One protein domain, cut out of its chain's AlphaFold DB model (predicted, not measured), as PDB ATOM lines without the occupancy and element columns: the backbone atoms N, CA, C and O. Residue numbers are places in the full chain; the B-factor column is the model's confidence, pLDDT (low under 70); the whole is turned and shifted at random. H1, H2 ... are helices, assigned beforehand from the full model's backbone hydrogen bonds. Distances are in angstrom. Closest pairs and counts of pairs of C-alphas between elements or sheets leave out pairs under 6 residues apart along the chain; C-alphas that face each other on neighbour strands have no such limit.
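This is residues 4 to 57 of the 61 residues of an uncharacterized protein of Cellulosimicrobium cellulans F16 (UniProt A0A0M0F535). Two helices, H2 and H5, lie side by side, and the longest helix, H4, runs at about a right angle to both, touching H2 with its residues 41 to 45 and making a corner with H5. Short H1 is near this group at the beginning of the printed part, while short H3 is at the far end of a loop that leads away from H2 and turns back into H4. Residues 31 to 37, of which 35 to 37 belong to H4, stick out free. The printed part has 54 residues with five named helices, H1 to H5 in order along the chain, and no named strand, which is all helix in class. It is compact, with a radius of gyration of the C-alphas of 10.8 A, but elongated, spanning 32 by 20 by 18 A.

H1, residues 4 to 7, is close to but not clearly touching H2, residues 10 to 18; their closest C-alphas, those of Leu 6 and Val 13, are 7.8 A apart. H1 is also close to but not clearly touching H5, residues 51 to 56, with the C-alphas of Leu 6 and Leu 56 closest at 7.7 A. H2 touches H5, where the closest C-alphas, those of Leu 12 and Thr 52, are 5.5 A apart. These two run opposite ways at a shallow tilt of 32 degrees, only just short of steep. H4, residues 35 to 46, touches H2 with residues 41 to 45 alone; the closest C-alphas, those of Val 13 and Ile 42, are 7.2 A apart. Their lines are about perpendicular, at 89 degrees. H4 and H5 touch only at the corner by their link, with residues 45 to 46 of H4 alone; the C-alphas of Leu 46 and Ala 53 are closest at 4.8 A, and the lines are about perpendicular, at 85 degrees. H3, residues 27 to 31, touches no helix and is apart from H2, H4 and H5. In H2, H3, H4 and H5 every O i to N i+4 pair is within hydrogen-bond range; H1 is too short for such a pair, and its one O i to N i+3 pair is within range.

H1 begins at C-alpha 4, at (38.757, 0.843, 78.575). H2 is 12.1 A from first to last C-alpha. H3 has five residues, Pro 27 to Gly 31. H4 is 16.7 A long and begins at C-alpha 35, at (27.692, -0.589, 90.167). H5 is 8.6 A long and ends at C-alpha 56, at (47.197, -5.427, 82.915).

The two C-alphas farthest apart, those of Ala 28 and Ala 57, are 32.7 A apart. The printed part has no cut. The links H1 to H2, H3 to H4 and H4 to H5 are tight, H2 to H3 is short, and no link is long. The mean pLDDT of the printed part is 95.5, and no printed residue is under 70.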
ATOM      1  N   GLY A   4      38.871   1.447  79.910       89.31
ATOM      2  CA  GLY A   4      38.757   0.843  78.575       89.31
ATOM      3  C   GLY A   4      39.547  -0.461  78.435       89.31
ATOM      4  O   GLY A   4      38.964  -1.483  78.108       89.31
ATOM      5  N   ARG A   5      40.830  -0.475  78.828       89.12
ATOM      6  CA  ARG A   5      41.646  -1.705  78.771       89.12
ATOM      7  C   ARG A   5      41.135  -2.836  79.660       89.12
ATOM      8  O   ARG A   5      41.430  -3.994  79.394       89.12
ATOM      9  N   LEU A   6      40.444  -2.507  80.751       91.81
ATOM     10  CA  LEU A   6      39.834  -3.520  81.607       91.81
ATOM     11  C   LEU A   6      38.635  -4.168  80.903       91.81
ATOM     12  O   LEU A   6      38.476  -5.378  80.991       91.81
ATOM     13  N   LEU A   7      37.820  -3.373  80.203       92.75
ATOM     14  CA  LEU A   7      36.676  -3.870  79.434       92.75
ATOM     15  C   LEU A   7      37.120  -4.732  78.244       92.75
ATOM     16  O   LEU A   7      36.489  -5.746  77.973       92.75
ATOM     17  N   ASP A   8      38.249  -4.411  77.608       95.31
ATOM     18  CA  ASP A   8      38.843  -5.270  76.566       95.31
ATOM     19  C   ASP A   8      39.227  -6.668  77.096       95.31
ATOM     20  O   ASP A   8      39.343  -7.627  76.337       95.31
ATOM     21  N   LEU A   9      39.436  -6.784  78.411       95.12
ATOM     22  CA  LEU A   9      39.796  -8.014  79.116       95.12
ATOM     23  C   LEU A   9      38.649  -8.531  79.993       95.12
ATOM     24  O   LEU A   9      38.904  -9.258  80.954       95.12
ATOM     25  N   TRP A  10      37.400  -8.156  79.699       95.88
ATOM     26  CA  TRP A  10      36.259  -8.437  80.573       95.88
ATOM     27  C   TRP A  10      36.122  -9.921  80.933       95.88
ATOM     28  O   TRP A  10      35.980 -10.234  82.109       95.88
ATOM     29  N   GLY A  11      36.343 -10.839  79.990       97.31
ATOM     30  CA  GLY A  11      36.309 -12.279  80.283       97.31
ATOM     31  C   GLY A  11      37.310 -12.741  81.359       97.31
ATOM     32  O   GLY A  11      37.038 -13.688  82.092       97.31
ATOM     33  N   LEU A  12      38.457 -12.063  81.520       97.06
ATOM     34  CA  LEU A  12      39.381 -12.343  82.633       97.06
ATOM     35  C   LEU A  12      38.843 -11.825  83.966       97.06
ATOM     36  O   LEU A  12      39.039 -12.471  84.996       97.06
ATOM     37  N   VAL A  13      38.170 -10.671  83.942       96.94
ATOM     38  CA  VAL A  13      37.499 -10.107  85.116       96.94
ATOM     39  C   VAL A  13      36.405 -11.058  85.583       96.94
ATOM     40  O   VAL A  13      36.357 -11.374  86.768       96.94
ATOM     41  N   GLU A  14      35.576 -11.542  84.661       97.88
ATOM     42  CA  GLU A  14      34.508 -12.506  84.934       97.88
ATOM     43  C   GLU A  14      35.064 -13.791  85.532       97.88
ATOM     44  O   GLU A  14      34.632 -14.190  86.608       97.88
ATOM     45  N   ALA A  15      36.093 -14.382  84.921       97.88
ATOM     46  CA  ALA A  15      36.724 -15.588  85.448       97.88
ATOM     47  C   ALA A  15      37.295 -15.393  86.868       97.88
ATOM     48  O   ALA A  15      37.087 -16.227  87.748       97.88
ATOM     49  N   ASP A  16      37.993 -14.281  87.128       97.88
ATOM     50  CA  ASP A  16      38.547 -13.994  88.457       97.88
ATOM     51  C   ASP A  16      37.455 -13.676  89.508       97.88
ATOM     52  O   ASP A  16      37.671 -13.893  90.707       97.88
ATOM     53  N   LEU A  17      36.300 -13.137  89.095       97.75
ATOM     54  CA  LEU A  17      35.121 -12.946  89.951       97.75
ATOM     55  C   LEU A  17      34.414 -14.279  90.228       97.75
ATOM     56  O   LEU A  17      34.095 -14.547  91.389       97.75
ATOM     57  N   GLN A  18      34.259 -15.129  89.213       97.56
ATOM     58  CA  GLN A  18      33.651 -16.455  89.317       97.56
ATOM     59  C   GLN A  18      34.426 -17.339  90.295       97.56
ATOM     60  O   GLN A  18      33.833 -17.941  91.189       97.56
ATOM     61  N   ASP A  19      35.762 -17.327  90.222       97.00
ATOM     62  CA  ASP A  19      36.644 -18.028  91.169       97.00
ATOM     63  C   ASP A  19      36.469 -17.545  92.624       97.00
ATOM     64  O   ASP A  19      36.829 -18.235  93.578       97.00
ATOM     65  N   ARG A  20      35.911 -16.344  92.814       95.06
ATOM     66  CA  ARG A  20      35.570 -15.757  94.118       95.06
ATOM     67  C   ARG A  20      34.084 -15.897  94.471       95.06
ATOM     68  O   ARG A  20      33.635 -15.255  95.425       95.06
ATOM     69  N   GLY A  21      33.337 -16.706  93.723       96.81
ATOM     70  CA  GLY A  21      31.906 -16.947  93.915       96.81
ATOM     71  C   GLY A  21      31.019 -15.769  93.514       96.81
ATOM     72  O   GLY A  21      29.939 -15.603  94.076       96.81
ATOM     73  N   ILE A  22      31.489 -14.906  92.611       97.44
ATOM     74  CA  ILE A  22      30.716 -13.791  92.064       97.44
ATOM     75  C   ILE A  22      30.458 -14.072  90.590       97.44
ATOM     76  O   ILE A  22      31.348 -13.884  89.767       97.44
ATOM     77  N   ASP A  23      29.225 -14.449  90.285       96.56
ATOM     78  CA  ASP A  23      28.735 -14.565  88.919       96.56
ATOM     79  C   ASP A  23      28.107 -13.231  88.494       96.56
ATOM     80  O   ASP A  23      27.163 -12.748  89.123       96.56
ATOM     81  N   VAL A  24      28.674 -12.577  87.480       95.56
ATOM     82  CA  VAL A  24      28.153 -11.291  86.987       95.56
ATOM     83  C   VAL A  24      27.002 -11.455  85.995       95.56
ATOM     84  O   VAL A  24      26.329 -10.462  85.718       95.56
ATOM     85  N   ASP A  25      26.744 -12.676  85.523       95.12
ATOM     86  CA  ASP A  25      25.583 -13.005  84.696       95.12
ATOM     87  C   ASP A  25      24.348 -13.344  85.544       95.12
ATOM     88  O   ASP A  25      23.237 -13.349  85.015       95.12
ATOM     89  N   ASP A  26      24.500 -13.565  86.860       97.31
ATOM     90  CA  ASP A  26      23.380 -13.781  87.787       97.31
ATOM     91  C   ASP A  26      22.535 -12.493  87.941       97.31
ATOM     92  O   ASP A  26      22.952 -11.536  88.617       97.31
ATOM     93  N   PRO A  27      21.300 -12.453  87.394       95.06
ATOM     94  CA  PRO A  27      20.466 -11.257  87.431       95.06
ATOM     95  C   PRO A  27      19.947 -10.932  88.835       95.06
ATOM     96  O   PRO A  27      19.691  -9.766  89.137       95.06
ATOM     97  N   ALA A  28      19.787 -11.934  89.705       96.06
ATOM     98  CA  ALA A  28      19.359 -11.722  91.084       96.06
ATOM     99  C   ALA A  28      20.492 -11.095  91.904       96.06
ATOM    100  O   ALA A  28      20.263 -10.141  92.659       96.06
ATOM    101  N   LEU A  29      21.727 -11.573  91.713       95.69
ATOM    102  CA  LEU A  29      22.899 -10.979  92.345       95.69
ATOM    103  C   LEU A  29      23.138  -9.555  91.838       95.69
ATOM    104  O   LEU A  29      23.310  -8.644  92.654       95.69
ATOM    105  N   MET A  30      23.137  -9.339  90.520       96.62
ATOM    106  CA  MET A  30      23.390  -8.014  89.950       96.62
ATOM    107  C   MET A  30      22.247  -7.032  90.222       96.62
ATOM    108  O   MET A  30      22.511  -5.875  90.544       96.62
ATOM    109  N   GLY A  31      20.988  -7.478  90.196       96.81
ATOM    110  CA  GLY A  31      19.823  -6.631  90.471       96.81
ATOM    111  C   GLY A  31      19.774  -6.086  91.903       96.81
ATOM    112  O   GLY A  31      19.300  -4.975  92.132       96.81
ATOM    113  N   GLY A  32      20.315  -6.827  92.876       97.38
ATOM    114  CA  GLY A  32      20.397  -6.401  94.277       97.38
ATOM    115  C   GLY A  32      21.627  -5.553  94.626       97.38
ATOM    116  O   GLY A  32      21.804  -5.171  95.789       97.38
ATOM    117  N   ARG A  33      22.529  -5.288  93.671       97.19
ATOM    118  CA  ARG A  33      23.821  -4.634  93.925       97.19
ATOM    119  C   ARG A  33      24.008  -3.411  93.040       97.19
ATOM    120  O   ARG A  33      23.616  -3.357  91.887       97.19
ATOM    121  N   SER A  34      24.665  -2.397  93.593       96.94
ATOM    122  CA  SER A  34      25.011  -1.204  92.820       96.94
ATOM    123  C   SER A  34      26.264  -1.427  91.977       96.94
ATOM    124  O   SER A  34      27.159  -2.188  92.350       96.94
ATOM    125  N   TRP A  35      26.430  -0.637  90.917       94.75
ATOM    126  CA  TRP A  35      27.692  -0.589  90.167       94.75
ATOM    127  C   TRP A  35      28.912  -0.300  91.062       94.75
ATOM    128  O   TRP A  35      30.004  -0.829  90.852       94.75
ATOM    129  N   ARG A  36      28.742   0.501  92.125       97.12
ATOM    130  CA  ARG A  36      29.812   0.780  93.096       97.12
ATOM    131  C   ARG A  36      30.288  -0.491  93.811       97.12
ATOM    132  O   ARG A  36      31.483  -0.599  94.102       97.12
ATOM    133  N   TRP A  37      29.390  -1.439  94.082       97.88
ATOM    134  CA  TRP A  37      29.733  -2.736  94.667       97.88
ATOM    135  C   TRP A  37      30.630  -3.541  93.719       97.88
ATOM    136  O   TRP A  37      31.739  -3.910  94.112       97.88
ATOM    137  N   LEU A  38      30.225  -3.694  92.455       97.19
ATOM    138  CA  LEU A  38      31.001  -4.420  91.443       97.19
ATOM    139  C   LEU A  38      32.367  -3.760  91.208       97.19
ATOM    140  O   LEU A  38      33.409  -4.413  91.287       97.19
ATOM    141  N   ARG A  39      32.396  -2.428  91.076       96.62
ATOM    142  CA  ARG A  39      33.635  -1.642  90.961       96.62
ATOM    143  C   ARG A  39      34.609  -1.890  92.117       96.62
ATOM    144  O   ARG A  39      35.822  -1.864  91.917       96.62
ATOM    145  N   THR A  40      34.099  -2.094  93.329       97.62
ATOM    146  CA  THR A  40      34.929  -2.364  94.513       97.62
ATOM    147  C   THR A  40      35.548  -3.757  94.443       97.62
ATOM    148  O   THR A  40      36.729  -3.907  94.748       97.62
ATOM    149  N   ARG A  41      34.797  -4.759  93.969       97.62
ATOM    150  CA  ARG A  41      35.307  -6.123  93.764       97.62
ATOM    151  C   ARG A  41      36.377  -6.173  92.682       97.62
ATOM    152  O   ARG A  41      37.454  -6.693  92.945       97.62
ATOM    153  N   ILE A  42      36.143  -5.512  91.550       96.38
ATOM    154  CA  ILE A  42      37.137  -5.359  90.478       96.38
ATOM    155  C   ILE A  42      38.429  -4.729  91.013       96.38
ATOM    156  O   ILE A  42      39.518  -5.232  90.762       96.38
ATOM    157  N   ARG A  43      38.339  -3.650  91.802       95.94
ATOM    158  CA  ARG A  43      39.528  -3.038  92.423       95.94
ATOM    159  C   ARG A  43      40.269  -4.003  93.349       95.94
ATOM    160  O   ARG A  43      41.493  -4.005  93.335       95.94
ATOM    161  N   GLY A  44      39.536  -4.819  94.104       95.88
ATOM    162  CA  GLY A  44      40.112  -5.878  94.928       95.88
ATOM    163  C   GLY A  44      40.860  -6.932  94.107       95.88
ATOM    164  O   GLY A  44      41.928  -7.373  94.522       95.88
ATOM    165  N   LEU A  45      40.366  -7.294  92.917       94.81
ATOM    166  CA  LEU A  45      41.100  -8.181  92.002       94.81
ATOM    167  C   LEU A  45      42.437  -7.569  91.593       94.81
ATOM    168  O   LEU A  45      43.466  -8.245  91.653       94.81
ATOM    169  N   LEU A  46      42.420  -6.286  91.220       93.94
ATOM    170  CA  LEU A  46      43.600  -5.548  90.765       93.94
ATOM    171  C   LEU A  46      44.648  -5.334  91.866       93.94
ATOM    172  O   LEU A  46      45.807  -5.087  91.548       93.94
ATOM    173  N   SER A  47      44.265  -5.427  93.142       94.94
ATOM    174  CA  SER A  47      45.194  -5.374  94.281       94.94
ATOM    175  C   SER A  47      45.756  -6.741  94.690       94.94
ATOM    176  O   SER A  47      46.443  -6.834  95.701       94.94
ATOM    177  N   THR A  48      45.441  -7.808  93.952       94.50
ATOM    178  CA  THR A  48      45.928  -9.175  94.212       94.50
ATOM    179  C   THR A  48      46.640  -9.737  92.985       94.50
ATOM    180  O   THR A  48      46.538  -9.161  91.902       94.50
ATOM    181  N   ASP A  49      47.319 -10.878  93.123       93.44
ATOM    182  CA  ASP A  49      47.911 -11.606  91.990       93.44
ATOM    183  C   ASP A  49      46.844 -12.366  91.171       93.44
ATOM    184  O   ASP A  49      46.814 -13.592  91.085       93.44
ATOM    185  N   SER A  50      45.893 -11.619  90.611       95.75
ATOM    186  CA  SER A  50      44.824 -12.144  89.758       95.75
ATOM    187  C   SER A  50      45.272 -12.256  88.297       95.75
ATOM    188  O   SER A  50      46.256 -11.635  87.878       95.75
ATOM    189  N   ARG A  51      44.557 -13.043  87.481       95.19
ATOM    190  CA  ARG A  51      44.848 -13.140  86.037       95.19
ATOM    191  C   ARG A  51      44.672 -11.777  85.369       95.19
ATOM    192  O   ARG A  51      45.520 -11.363  84.583       95.19
ATOM    193  N   THR A  52      43.630 -11.050  85.766       95.12
ATOM    194  CA  THR A  52      43.342  -9.676  85.349       95.12
ATOM    195  C   THR A  52      44.485  -8.726  85.709       95.12
ATOM    196  O   THR A  52      44.956  -7.976  84.852       95.12
ATOM    197  N   ALA A  53      44.976  -8.764  86.955       94.38
ATOM    198  CA  ALA A  53      46.082  -7.909  87.390       94.38
ATOM    199  C   ALA A  53      47.366  -8.187  86.593       94.38
ATOM    200  O   ALA A  53      48.021  -7.248  86.141       94.38
ATOM    201  N   ARG A  54      47.686  -9.464  86.349       94.00
ATOM    202  CA  ARG A  54      48.846  -9.871  85.540       94.00
ATOM    203  C   ARG A  54      48.725  -9.449  84.077       94.00
ATOM    204  O   ARG A  54      49.700  -8.962  83.512       94.00
ATOM    205  N   ALA A  55      47.546  -9.586  83.473       93.62
ATOM    206  CA  ALA A  55      47.303  -9.178  82.087       93.62
ATOM    207  C   ALA A  55      47.431  -7.658  81.885       93.62
ATOM    208  O   ALA A  55      47.822  -7.194  80.813       93.62
ATOM    209  N   LEU A  56      47.121  -6.883  82.925       91.31
ATOM    210  CA  LEU A  56      47.197  -5.427  82.915       91.31
ATOM    211  C   LEU A  56      48.545  -4.862  83.382       91.31
ATOM    212  O   LEU A  56      48.803  -3.667  83.196       91.31
ATOM    213  N   ALA A  57      49.403  -5.688  83.980       89.31
ATOM    214  CA  ALA A  57      50.740  -5.279  84.370       89.31
ATOM    215  C   ALA A  57      51.545  -4.842  83.127       89.31
ATOM    216  O   ALA A  57      51.431  -5.457  82.059       89.31
TER     217      ALA A  57